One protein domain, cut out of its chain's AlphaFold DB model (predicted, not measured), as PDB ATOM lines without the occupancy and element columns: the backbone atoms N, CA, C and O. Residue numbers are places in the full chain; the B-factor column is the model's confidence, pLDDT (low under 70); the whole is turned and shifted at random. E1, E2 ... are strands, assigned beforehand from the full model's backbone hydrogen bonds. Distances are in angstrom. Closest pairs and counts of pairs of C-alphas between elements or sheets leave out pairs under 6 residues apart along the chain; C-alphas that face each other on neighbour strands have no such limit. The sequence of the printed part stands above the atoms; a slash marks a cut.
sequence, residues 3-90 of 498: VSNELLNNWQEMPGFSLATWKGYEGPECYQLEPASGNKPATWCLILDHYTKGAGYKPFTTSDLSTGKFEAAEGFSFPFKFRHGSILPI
ATOM      1  N   VAL A   3      48.670  40.054  42.395       79.88
ATOM      2  CA  VAL A   3      48.404  41.488  42.260       79.88
ATOM      3  C   VAL A   3      49.187  42.050  41.098       79.88
ATOM      4  O   VAL A   3      50.335  41.676  40.870       79.88
ATOM      5  N   SER A   4      48.568  42.980  40.388       82.75
ATOM      6  CA  SER A   4      49.240  43.802  39.400       82.75
ATOM      7  C   SER A   4      48.650  45.204  39.395       82.75
ATOM      8  O   SER A   4      47.460  45.392  39.645       82.75
ATOM      9  N   ASN A   5      49.493  46.185  39.077       82.56
ATOM     10  CA  ASN A   5      49.059  47.542  38.742       82.56
ATOM     11  C   ASN A   5      48.704  47.678  37.247       82.56
ATOM     12  O   ASN A   5      48.264  48.740  36.811       82.56
ATOM     13  N   GLU A   6      48.906  46.621  36.458       86.00
ATOM     14  CA  GLU A   6      48.619  46.556  35.029       86.00
ATOM     15  C   GLU A   6      47.665  45.399  34.733       86.00
ATOM     16  O   GLU A   6      47.834  44.289  35.227       86.00
ATOM     17  N   LEU A   7      46.677  45.633  33.868       82.25
ATOM     18  CA  LEU A   7      45.656  44.627  33.565       82.25
ATOM     19  C   LEU A   7      46.227  43.366  32.890       82.25
ATOM     20  O   LEU A   7      45.684  42.279  33.063       82.25
ATOM     21  N   LEU A   8      47.286  43.512  32.090       90.25
ATOM     22  CA  LEU A   8      47.767  42.442  31.208       90.25
ATOM     23  C   LEU A   8      49.110  41.832  31.629       90.25
ATOM     24  O   LEU A   8      49.427  40.735  31.181       90.25
ATOM     25  N   ASN A   9      49.888  42.498  32.485       89.00
ATOM     26  CA  ASN A   9      51.284  42.134  32.756       89.00
ATOM     27  C   ASN A   9      51.625  42.311  34.244       89.00
ATOM     28  O   ASN A   9      50.801  42.791  35.011       89.00
ATOM     29  N   ASN A  10      52.866  41.990  34.630       88.69
ATOM     30  CA  ASN A  10      53.460  42.337  35.932       88.69
ATOM     31  C   ASN A  10      52.724  41.786  37.167       88.69
ATOM     32  O   ASN A  10      52.832  42.346  38.257       88.69
ATOM     33  N   TRP A  11      52.020  40.664  37.004       87.69
ATOM     34  CA  TRP A  11      51.396  39.929  38.099       87.69
ATOM     35  C   TRP A  11      52.453  39.366  39.047       87.69
ATOM     36  O   TRP A  11      53.394  38.692  38.628       87.69
ATOM     37  N   GLN A  12      52.294  39.663  40.332       85.31
ATOM     38  CA  GLN A  12      53.148  39.170  41.403       85.31
ATOM     39  C   GLN A  12      52.322  38.313  42.350       85.31
ATOM     40  O   GLN A  12      51.239  38.716  42.784       85.31
ATOM     41  N   GLU A  13      52.844  37.137  42.688       82.94
ATOM     42  CA  GLU A  13      52.218  36.270  43.676       82.94
ATOM     43  C   GLU A  13      52.227  36.946  45.051       82.94
ATOM     44  O   GLU A  13      53.256  37.428  45.529       82.94
ATOM     45  N   MET A  14      51.064  36.979  45.695       75.25
ATOM     46  CA  MET A  14      50.910  37.494  47.046       75.25
ATOM     47  C   MET A  14      51.237  36.413  48.076       75.25
ATOM     48  O   MET A  14      50.526  35.401  48.145       75.25
ATOM     49  N   PRO A  15      52.237  36.634  48.944       71.25
ATOM     50  CA  PRO A  15      52.515  35.725  50.042       71.25
ATOM     51  C   PRO A  15      51.329  35.677  51.014       71.25
ATOM     52  O   PRO A  15      50.834  36.713  51.448       71.25
ATOM     53  N   GLY A  16      50.888  34.477  51.402       72.19
ATOM     54  CA  GLY A  16      49.929  34.297  52.502       72.19
ATOM     55  C   GLY A  16      48.478  33.999  52.114       72.19
ATOM     56  O   GLY A  16      47.706  33.632  52.996       72.19
ATOM     57  N   PHE A  17      48.110  34.047  50.826       80.38
ATOM     58  CA  PHE A  17      46.795  33.579  50.369       80.38
ATOM     59  C   PHE A  17      46.882  32.645  49.162       80.38
ATOM     60  O   PHE A  17      47.235  33.057  48.053       80.38
ATOM     61  N   SER A  18      46.428  31.405  49.344       83.62
ATOM     62  CA  SER A  18      46.218  30.450  48.258       83.62
ATOM     63  C   SER A  18      44.867  29.769  48.421       83.62
ATOM     64  O   SER A  18      44.605  29.150  49.447       83.62
ATOM     65  N   LEU A  19      44.009  29.836  47.399       82.56
ATOM     66  CA  LEU A  19      42.720  29.135  47.434       82.56
ATOM     67  C   LEU A  19      42.909  27.617  47.591       82.56
ATOM     68  O   LEU A  19      42.086  26.959  48.219       82.56
ATOM     69  N   ALA A  20      44.028  27.064  47.107       82.69
ATOM     70  CA  ALA A  20      44.346  25.644  47.241       82.69
ATOM     71  C   ALA A  20      44.412  25.167  48.706       82.69
ATOM     72  O   ALA A  20      44.256  23.974  48.972       82.69
ATOM     73  N   THR A  21      44.615  26.073  49.673       84.31
ATOM     74  CA  THR A  21      44.624  25.733  51.104       84.31
ATOM     75  C   THR A  21      43.232  25.758  51.748       84.31
ATOM     76  O   THR A  21      43.082  25.313  52.885       84.31
ATOM     77  N   TRP A  22      42.202  26.237  51.045       85.12
ATOM     78  CA  TRP A  22      40.828  26.365  51.538       85.12
ATOM     79  C   TRP A  22      39.962  25.203  51.044       85.12
ATOM     80  O   TRP A  22      39.292  25.271  50.015       85.12
ATOM     81  N   LYS A  23      39.974  24.092  51.793       87.19
ATOM     82  CA  LYS A  23      39.237  22.876  51.415       87.19
ATOM     83  C   LYS A  23      37.734  23.127  51.309       87.19
ATOM     84  O   LYS A  23      37.106  23.576  52.264       87.19
ATOM     85  N   GLY A  24      37.163  22.724  50.177       89.56
ATOM     86  CA  GLY A  24      35.723  22.755  49.943       89.56
ATOM     87  C   GLY A  24      35.165  24.115  49.533       89.56
ATOM     88  O   GLY A  24      33.942  24.264  49.549       89.56
ATOM     89  N   TYR A  25      36.047  25.051  49.169       90.88
ATOM     90  CA  TYR A  25      35.729  26.361  48.616       90.88
ATOM     91  C   TYR A  25      36.214  26.484  47.167       90.88
ATOM     92  O   TYR A  25      37.271  25.957  46.824       90.88
ATOM     93  N   GLU A  26      35.462  27.196  46.332       89.25
ATOM     94  CA  GLU A  26      35.819  27.500  44.941       89.25
ATOM     95  C   GLU A  26      35.287  28.875  44.500       89.25
ATOM     96  O   GLU A  26      34.637  29.573  45.282       89.25
ATOM     97  N   GLY A  27      35.589  29.268  43.257       87.69
ATOM     98  CA  GLY A  27      35.045  30.472  42.615       87.69
ATOM     99  C   GLY A  27      35.323  31.776  43.372       87.69
ATOM    100  O   GLY A  27      34.367  32.412  43.815       87.69
ATOM    101  N   PRO A  28      36.598  32.171  43.568       88.75
ATOM    102  CA  PRO A  28      36.922  33.372  44.317       88.75
ATOM    103  C   PRO A  28      36.560  34.627  43.531       88.75
ATOM    104  O   PRO A  28      36.991  34.804  42.393       88.75
ATOM    105  N   GLU A  29      35.849  35.539  44.181       88.75
ATOM    106  CA  GLU A  29      35.628  36.883  43.665       88.75
ATOM    107  C   GLU A  29      35.896  37.912  44.759       88.75
ATOM    108  O   GLU A  29      35.368  37.805  45.866       88.75
ATOM    109  N   CYS A  30      36.726  38.908  44.446       88.19
ATOM    110  CA  CYS A  30      37.082  39.977  45.367       88.19
ATOM    111  C   CYS A  30      36.619  41.327  44.818       88.19
ATOM    112  O   CYS A  30      36.923  41.670  43.678       88.19
ATOM    113  N   TYR A  31      35.929  42.112  45.642       88.50
ATOM    114  CA  TYR A  31      35.424  43.437  45.282       88.50
ATOM    115  C   TYR A  31      35.500  44.398  46.473       88.50
ATOM    116  O   TYR A  31      35.573  43.986  47.633       88.50
ATOM    117  N   GLN A  32      35.509  45.701  46.193       90.00
ATOM    118  CA  GLN A  32      35.473  46.718  47.241       90.00
ATOM    119  C   GLN A  32      34.047  46.826  47.791       90.00
ATOM    120  O   GLN A  32      33.104  47.037  47.032       90.00
ATOM    121  N   LEU A  33      33.897  46.669  49.105       88.31
ATOM    122  CA  LEU A  33      32.614  46.783  49.797       88.31
ATOM    123  C   LEU A  33      32.364  48.222  50.253       88.31
ATOM    124  O   LEU A  33      31.294  48.771  50.016       88.31
ATOM    125  N   GLU A  34      33.376  48.840  50.868       88.38
ATOM    126  CA  GLU A  34      33.332  50.231  51.320       88.38
ATOM    127  C   GLU A  34      34.619  50.954  50.894       88.38
ATOM    128  O   GLU A  34      35.715  50.416  51.097       88.38
ATOM    129  N   PRO A  35      34.534  52.159  50.303       89.25
ATOM    130  CA  PRO A  35      35.718  52.943  49.975       89.25
ATOM    131  C   PRO A  35      36.381  53.493  51.245       89.25
ATOM    132  O   PRO A  35      35.735  53.677  52.277       89.25
ATOM    133  N   ALA A  36      37.677  53.807  51.163       91.25
ATOM    134  CA  ALA A  36      38.379  54.479  52.255       91.25
ATOM    135  C   ALA A  36      37.740  55.850  52.535       91.25
ATOM    136  O   ALA A  36      37.420  56.594  51.604       91.25
ATOM    137  N   SER A  37      37.561  56.198  53.812       90.56
ATOM    138  CA  SER A  37      36.917  57.452  54.218       90.56
ATOM    139  C   SER A  37      37.562  58.033  55.473       90.56
ATOM    140  O   SER A  37      37.571  57.414  56.541       90.56
ATOM    141  N   GLY A  38      38.120  59.241  55.349       88.12
ATOM    142  CA  GLY A  38      38.894  59.882  56.413       88.12
ATOM    143  C   GLY A  38      40.060  58.998  56.863       88.12
ATOM    144  O   GLY A  38      40.889  58.603  56.051       88.12
ATOM    145  N   ASN A  39      40.091  58.656  58.154       88.75
ATOM    146  CA  ASN A  39      41.104  57.768  58.740       88.75
ATOM    147  C   ASN A  39      40.716  56.274  58.706       88.75
ATOM    148  O   ASN A  39      41.390  55.463  59.339       88.75
ATOM    149  N   LYS A  40      39.624  55.894  58.027       90.56
ATOM    150  CA  LYS A  40      39.222  54.488  57.877       90.56
ATOM    151  C   LYS A  40      39.723  53.927  56.537       90.56
ATOM    152  O   LYS A  40      39.413  54.529  55.502       90.56
ATOM    153  N   PRO A  41      40.465  52.801  56.531       91.50
ATOM    154  CA  PRO A  41      40.853  52.127  55.295       91.50
ATOM    155  C   PRO A  41      39.620  51.584  54.563       91.50
ATOM    156  O   PRO A  41      38.550  51.438  55.153       91.50
ATOM    157  N   ALA A  42      39.775  51.289  53.273       92.81
ATOM    158  CA  ALA A  42      38.731  50.626  52.501       92.81
ATOM    159  C   ALA A  42      38.471  49.212  53.039       92.81
ATOM    160  O   ALA A  42      39.401  48.536  53.478       92.81
ATOM    161  N   THR A  43      37.232  48.744  52.921       93.12
ATOM    162  CA  THR A  43      36.859  47.361  53.226       93.12
ATOM    163  C   THR A  43      36.690  46.594  51.923       93.12
ATOM    164  O   THR A  43      35.918  46.994  51.049       93.12
ATOM    165  N   TRP A  44      37.384  45.470  51.796       92.62
ATOM    166  CA  TRP A  44      37.302  44.558  50.658       92.62
ATOM    167  C   TRP A  44      36.598  43.276  51.069       92.62
ATOM    168  O   TRP A  44      36.828  42.774  52.167       92.62
ATOM    169  N   CYS A  45      35.757  42.746  50.187       93.12
ATOM    170  CA  CYS A  45      35.055  41.486  50.373       93.12
ATOM    171  C   CYS A  45      35.570  40.458  49.363       93.12
ATOM    172  O   CYS A  45      35.581  40.725  48.165       93.12
ATOM    173  N   LEU A  46      35.955  39.287  49.857       91.69
ATOM    174  CA  LEU A  46      36.186  38.067  49.099       91.69
ATOM    175  C   LEU A  46      35.004  37.127  49.340       91.69
ATOM    176  O   LEU A  46      34.767  36.706  50.472       91.69
ATOM    177  N   ILE A  47      34.286  36.751  48.290       91.94
ATOM    178  CA  ILE A  47      33.256  35.714  48.361       91.94
ATOM    179  C   ILE A  47      33.793  34.397  47.795       91.94
ATOM    180  O   ILE A  47      34.467  34.382  46.768       91.94
ATOM    181  N   LEU A  48      33.505  33.293  48.489       91.62
ATOM    182  CA  LEU A  48      33.905  31.935  48.101       91.62
ATOM    183  C   LEU A  48      32.693  30.993  48.133       91.62
ATOM    184  O   LEU A  48      31.941  31.005  49.111       91.62
ATOM    185  N   ASP A  49      32.498  30.148  47.119       90.62
ATOM    186  CA  ASP A  49      31.429  29.134  47.112       90.62
ATOM    187  C   ASP A  49      31.835  27.909  47.939       90.62
ATOM    188  O   ASP A  49      32.765  27.185  47.587       90.62
ATOM    189  N   HIS A  50      31.121  27.642  49.036       90.75
ATOM    190  CA  HIS A  50      31.342  26.465  49.876       90.75
ATOM    191  C   HIS A  50      30.578  25.243  49.331       90.75
ATOM    192  O   HIS A  50      29.609  24.751  49.937       90.75
ATOM    193  N   TYR A  51      31.028  24.740  48.181       83.31
ATOM    194  CA  TYR A  51      30.328  23.723  47.391       83.31
ATOM    195  C   TYR A  51      30.158  22.383  48.128       83.31
ATOM    196  O   TYR A  51      29.094  21.766  48.057       83.31
ATOM    197  N   THR A  52      31.153  21.956  48.914       83.69
ATOM    198  CA  THR A  52      31.133  20.646  49.608       83.69
ATOM    199  C   THR A  52      30.045  20.511  50.673       83.69
ATOM    200  O   THR A  52      29.598  19.402  50.955       83.69
ATOM    201  N   LYS A  53      29.581  21.626  51.250       80.25
ATOM    202  CA  LYS A  53      28.476  21.652  52.225       80.25
ATOM    203  C   LYS A  53      27.157  22.126  51.620       80.25
ATOM    204  O   LYS A  53      26.170  22.271  52.341       80.25
ATOM    205  N   GLY A  54      27.132  22.427  50.318       78.44
ATOM    206  CA  GLY A  54      25.972  23.016  49.648       78.44
ATOM    207  C   GLY A  54      25.484  24.311  50.312       78.44
ATOM    208  O   GLY A  54      24.277  24.588  50.309       78.44
ATOM    209  N   ALA A  55      26.404  25.061  50.930       81.88
ATOM    210  CA  ALA A  55      26.101  26.259  51.706       81.88
ATOM    211  C   ALA A  55      26.064  27.534  50.844       81.88
ATOM    212  O   ALA A  55      25.538  28.540  51.315       81.88
ATOM    213  N   GLY A  56      26.548  27.465  49.597       88.75
ATOM    214  CA  GLY A  56      26.640  28.599  48.675       88.75
ATOM    215  C   GLY A  56      27.750  29.574  49.062       88.75
ATOM    216  O   GLY A  56      28.657  29.219  49.826       88.75
ATOM    217  N   TYR A  57      27.659  30.806  48.557       91.69
ATOM    218  CA  TYR A  57      28.645  31.848  48.836       91.69
ATOM    219  C   TYR A  57      28.820  32.164  50.326       91.69
ATOM    220  O   TYR A  57      27.862  32.311  51.091       91.69
ATOM    221  N   LYS A  58      30.086  32.308  50.723       91.69
ATOM    222  CA  LYS A  58      30.535  32.754  52.039       91.69
ATOM    223  C   LYS A  58      31.429  33.988  51.889       91.69
ATOM    224  O   LYS A  58      32.430  33.897  51.182       91.69
ATOM    225  N   PRO A  59      31.073  35.112  52.532       93.44
ATOM    226  CA  PRO A  59      31.848  36.339  52.477       93.44
ATOM    227  C   PRO A  59      32.951  36.348  53.535       93.44
ATOM    228  O   PRO A  59      32.767  35.908  54.674       93.44
ATOM    229  N   PHE A  60      34.088  36.901  53.146       93.94
ATOM    230  CA  PHE A  60      35.232  37.179  53.991       93.94
ATOM    231  C   PHE A  60      35.697  38.604  53.713       93.94
ATOM    232  O   PHE A  60      35.608  39.062  52.580       93.94
ATOM    233  N   THR A  61      36.196  39.320  54.712       94.75
ATOM    234  CA  THR A  61      36.597  40.722  54.553       94.75
ATOM    235  C   THR A  61      38.039  40.968  54.958       94.75
ATOM    236  O   THR A  61      38.616  40.220  55.747       94.75
ATOM    237  N   THR A  62      38.625  42.016  54.388       92.62
ATOM    238  CA  THR A  62      39.925  42.553  54.785       92.62
ATOM    239  C   THR A  62      39.946  44.067  54.606       92.62
ATOM    240  O   THR A  62      39.266  44.603  53.730       92.62
ATOM    241  N   SER A  63      40.729  44.759  55.429       93.00
ATOM    242  CA  SER A  63      41.035  46.183  55.231       93.00
ATOM    243  C   SER A  63      42.364  46.408  54.503       93.00
ATOM    244  O   SER A  63      42.679  47.533  54.120       93.00
ATOM    245  N   ASP A  64      43.132  45.336  54.284       89.12
ATOM    246  CA  ASP A  64      44.440  45.382  53.646       89.12
ATOM    247  C   ASP A  64      44.648  44.150  52.759       89.12
ATOM    248  O   ASP A  64      45.095  43.086  53.208       89.12
ATOM    249  N   LEU A  65      44.347  44.325  51.468       85.81
ATOM    250  CA  LEU A  65      44.541  43.292  50.455       85.81
ATOM    251  C   LEU A  65      45.982  42.783  50.429       85.81
ATOM    252  O   LEU A  65      46.168  41.589  50.219       85.81
ATOM    253  N   SER A  66      46.980  43.644  50.697       81.75
ATOM    254  CA  SER A  66      48.409  43.309  50.593       81.75
ATOM    255  C   SER A  66      48.827  42.154  51.510       81.75
ATOM    256  O   SER A  66      49.784  41.439  51.219       81.75
ATOM    257  N   THR A  67      48.069  41.920  52.585       85.31
ATOM    258  CA  THR A  67      48.327  40.842  53.546       85.31
ATOM    259  C   THR A  67      47.839  39.470  53.085       85.31
ATOM    260  O   THR A  67      48.236  38.462  53.670       85.31
ATOM    261  N   GLY A  68      46.915  39.418  52.118       83.94
ATOM    262  CA  GLY A  68      46.190  38.201  51.749       83.94
ATOM    263  C   GLY A  68      45.334  37.606  52.880       83.94
ATOM    264  O   GLY A  68      44.810  36.502  52.744       83.94
ATOM    265  N   LYS A  69      45.184  38.291  54.020       87.75
ATOM    266  CA  LYS A  69      44.421  37.783  55.163       87.75
ATOM    267  C   LYS A  69      42.983  38.263  55.074       87.75
ATOM    268  O   LYS A  69      42.734  39.466  55.081       87.75
ATOM    269  N   PHE A  70      42.061  37.306  55.030       91.00
ATOM    270  CA  PHE A  70      40.623  37.542  55.018       91.00
ATOM    271  C   PHE A  70      39.970  36.855  56.218       91.00
ATOM    272  O   PHE A  70      40.274  35.700  56.523       91.00
ATOM    273  N   GLU A  71      39.049  37.554  56.872       93.06
ATOM    274  CA  GLU A  71      38.300  37.061  58.031       93.06
ATOM    275  C   GLU A  71      36.836  36.835  57.666       93.06
ATOM    276  O   GLU A  71      36.290  37.554  56.834       93.06
ATOM    277  N   ALA A  72      36.189  35.832  58.263       92.56
ATOM    278  CA  ALA A  72      34.782  35.548  57.983       92.56
ATOM    279  C   ALA A  72      33.912  36.766  58.318       92.56
ATOM    280  O   ALA A  72      34.027  37.331  59.403       92.56
ATOM    281  N   ALA A  73      33.044  37.158  57.386       91.12
ATOM    282  CA  ALA A  73      32.229  38.353  57.535       91.12
ATOM    283  C   ALA A  73      30.802  38.020  57.989       91.12
ATOM    284  O   ALA A  73      30.188  37.051  57.530       91.12
ATOM    285  N   GLU A  74      30.263  38.854  58.874       86.19
ATOM    286  CA  GLU A  74      28.884  38.781  59.362       86.19
ATOM    287  C   GLU A  74      28.001  39.845  58.687       86.19
ATOM    288  O   GLU A  74      28.493  40.745  58.010       86.19
ATOM    289  N   GLY A  75      26.676  39.742  58.835       81.88
ATOM    290  CA  GLY A  75      25.733  40.746  58.316       81.88
ATOM    291  C   GLY A  75      25.377  40.624  56.829       81.88
ATOM    292  O   GLY A  75      24.549  41.384  56.333       81.88
ATOM    293  N   PHE A  76      25.931  39.643  56.117       83.69
ATOM    294  CA  PHE A  76      25.528  39.325  54.749       83.69
ATOM    295  C   PHE A  76      24.280  38.438  54.739       83.69
ATOM    296  O   PHE A  76      24.216  37.424  55.437       83.69
ATOM    297  N   SER A  77      23.309  38.789  53.898       78.56
ATOM    298  CA  SER A  77      22.104  37.997  53.657       78.56
ATOM    299  C   SER A  77      21.927  37.772  52.164       78.56
ATOM    300  O   SER A  77      22.075  38.697  51.368       78.56
ATOM    301  N   PHE A  78      21.597  36.539  51.790       79.75
ATOM    302  CA  PHE A  78      21.323  36.166  50.410       79.75
ATOM    303  C   PHE A  78      19.885  35.647  50.307       79.75
ATOM    304  O   PHE A  78      19.509  34.776  51.095       79.75
ATOM    305  N   PRO A  79      19.076  36.119  49.340       67.44
ATOM    306  CA  PRO A  79      17.694  35.658  49.170       67.44
ATOM    307  C   PRO A  79      17.574  34.172  48.790       67.44
ATOM    308  O   PRO A  79      16.516  33.575  48.966       67.44
ATOM    309  N   PHE A  80      18.640  33.566  48.264       76.25
ATOM    310  CA  PHE A  80      18.733  32.142  47.946       76.25
ATOM    311  C   PHE A  80      20.203  31.703  47.873       76.25
ATOM    312  O   PHE A  80      21.122  32.509  48.018       76.25
ATOM    313  N   LYS A  81      20.447  30.402  47.679       82.50
ATOM    314  CA  LYS A  81      21.799  29.824  47.636       82.50
ATOM    315  C   LYS A  81      22.470  30.066  46.281       82.50
ATOM    316  O   LYS A  81      22.401  29.213  45.399       82.50
ATOM    317  N   PHE A  82      23.125  31.212  46.132       82.75
ATOM    318  CA  PHE A  82      23.969  31.506  44.972       82.75
ATOM    319  C   PHE A  82      25.243  30.649  44.949       82.75
ATOM    320  O   PHE A  82      25.762  30.265  46.003       82.75
ATOM    321  N   ARG A  83      25.729  30.385  43.733       82.19
ATOM    322  CA  ARG A  83      26.987  29.706  43.377       82.19
ATOM    323  C   ARG A  83      27.481  30.296  42.057       82.19
ATOM    324  O   ARG A  83      26.618  30.638  41.258       82.19
ATOM    325  N   HIS A  84      28.797  30.378  41.841       75.75
ATOM    326  CA  HIS A  84      29.469  30.823  40.601       75.75
ATOM    327  C   HIS A  84      28.837  32.034  39.862       75.75
ATOM    328  O   HIS A  84      27.801  31.928  39.211       75.75
ATOM    329  N   GLY A  85      29.495  33.196  39.887       77.75
ATOM    330  CA  GLY A  85      28.977  34.445  39.318       77.75
ATOM    331  C   GLY A  85      29.903  35.639  39.547       77.75
ATOM    332  O   GLY A  85      31.027  35.446  40.000       77.75
ATOM    333  N   SER A  86      29.408  36.836  39.222       80.44
ATOM    334  CA  SER A  86      30.109  38.106  39.441       80.44
ATOM    335  C   SER A  86      29.249  39.112  40.213       80.44
ATOM    336  O   SER A  86      28.034  39.178  40.006       80.44
ATOM    337  N   ILE A  87      29.871  39.923  41.063       82.19
ATOM    338  CA  ILE A  87      29.269  41.028  41.805       82.19
ATOM    339  C   ILE A  87      29.554  42.335  41.072       82.19
ATOM    340  O   ILE A  87      30.694  42.774  40.940       82.19
ATOM    341  N   LEU A  88      28.482  42.992  40.639       83.00
ATOM    342  CA  LEU A  88      28.536  44.331  40.069       83.00
ATOM    343  C   LEU A  88      27.843  45.304  41.032       83.00
ATOM    344  O   LEU A  88      26.624  45.202  41.200       83.00
ATOM    345  N   PRO A  89      28.572  46.236  41.676       78.81
ATOM    346  CA  PRO A  89      27.928  47.292  42.440       78.81
ATOM    347  C   PRO A  89      27.115  48.174  41.491       78.81
ATOM    348  O   PRO A  89      27.585  48.556  40.421       78.81
ATOM    349  N   ILE A  90      25.894  48.501  41.899       83.88
ATOM    350  CA  ILE A  90      25.014  49.418  41.178       83.88
ATOM    351  C   ILE A  90      24.644  50.579  42.093       83.88
ATOM    352  O   ILE A  90      24.476  50.420  43.304       83.88
TER     353      ILE A  90
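This is residues 3 to 90 of the 498 residues of an uncharacterized protein of Verrucomicrobia bacterium LW23 (UniProt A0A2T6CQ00). With little regular structure, this is a small, strongly twisted sheet of three strands with long loops round it; residues 63 to 90 loop from E3 round to the E1 side, and residues 5 to 10 stick out. The printed part has 88 residues, with no named helix and strands E1, E2, E3, in that order along the chain and across the antiparallel sheet. The class is all strand, with 22 residues in named elements. The whole is compact, radius of gyration of the C-alphas 14.0 A, spanning 35 by 31 by 23 A.

E1, residues 26 to 34, runs 23.7 A from C-alpha 26 at (35.819, 27.500, 44.941). E2, residues 43 to 49, is 20.0 A long. E3, residues 57 to 62, runs 16.7 A to C-alpha 62 at (39.925, 42.553, 54.785).

The strands form a meander, each the antiparallel neighbour of the one before. Hairpin E1 and E2 has N 31 and O 45 at 2.9 A; hairpin E2 and E3 has N 46 and O 60 at 2.8 A, both within hydrogen-bond range. Residues 60 to 61 of E3 pair antiparallel with residues 71 to 72.

C-alphas 38 and 52 are farthest apart, 40.6 A. The printed part has no cut; both links are short. Residue 79 alone has pLDDT under 70.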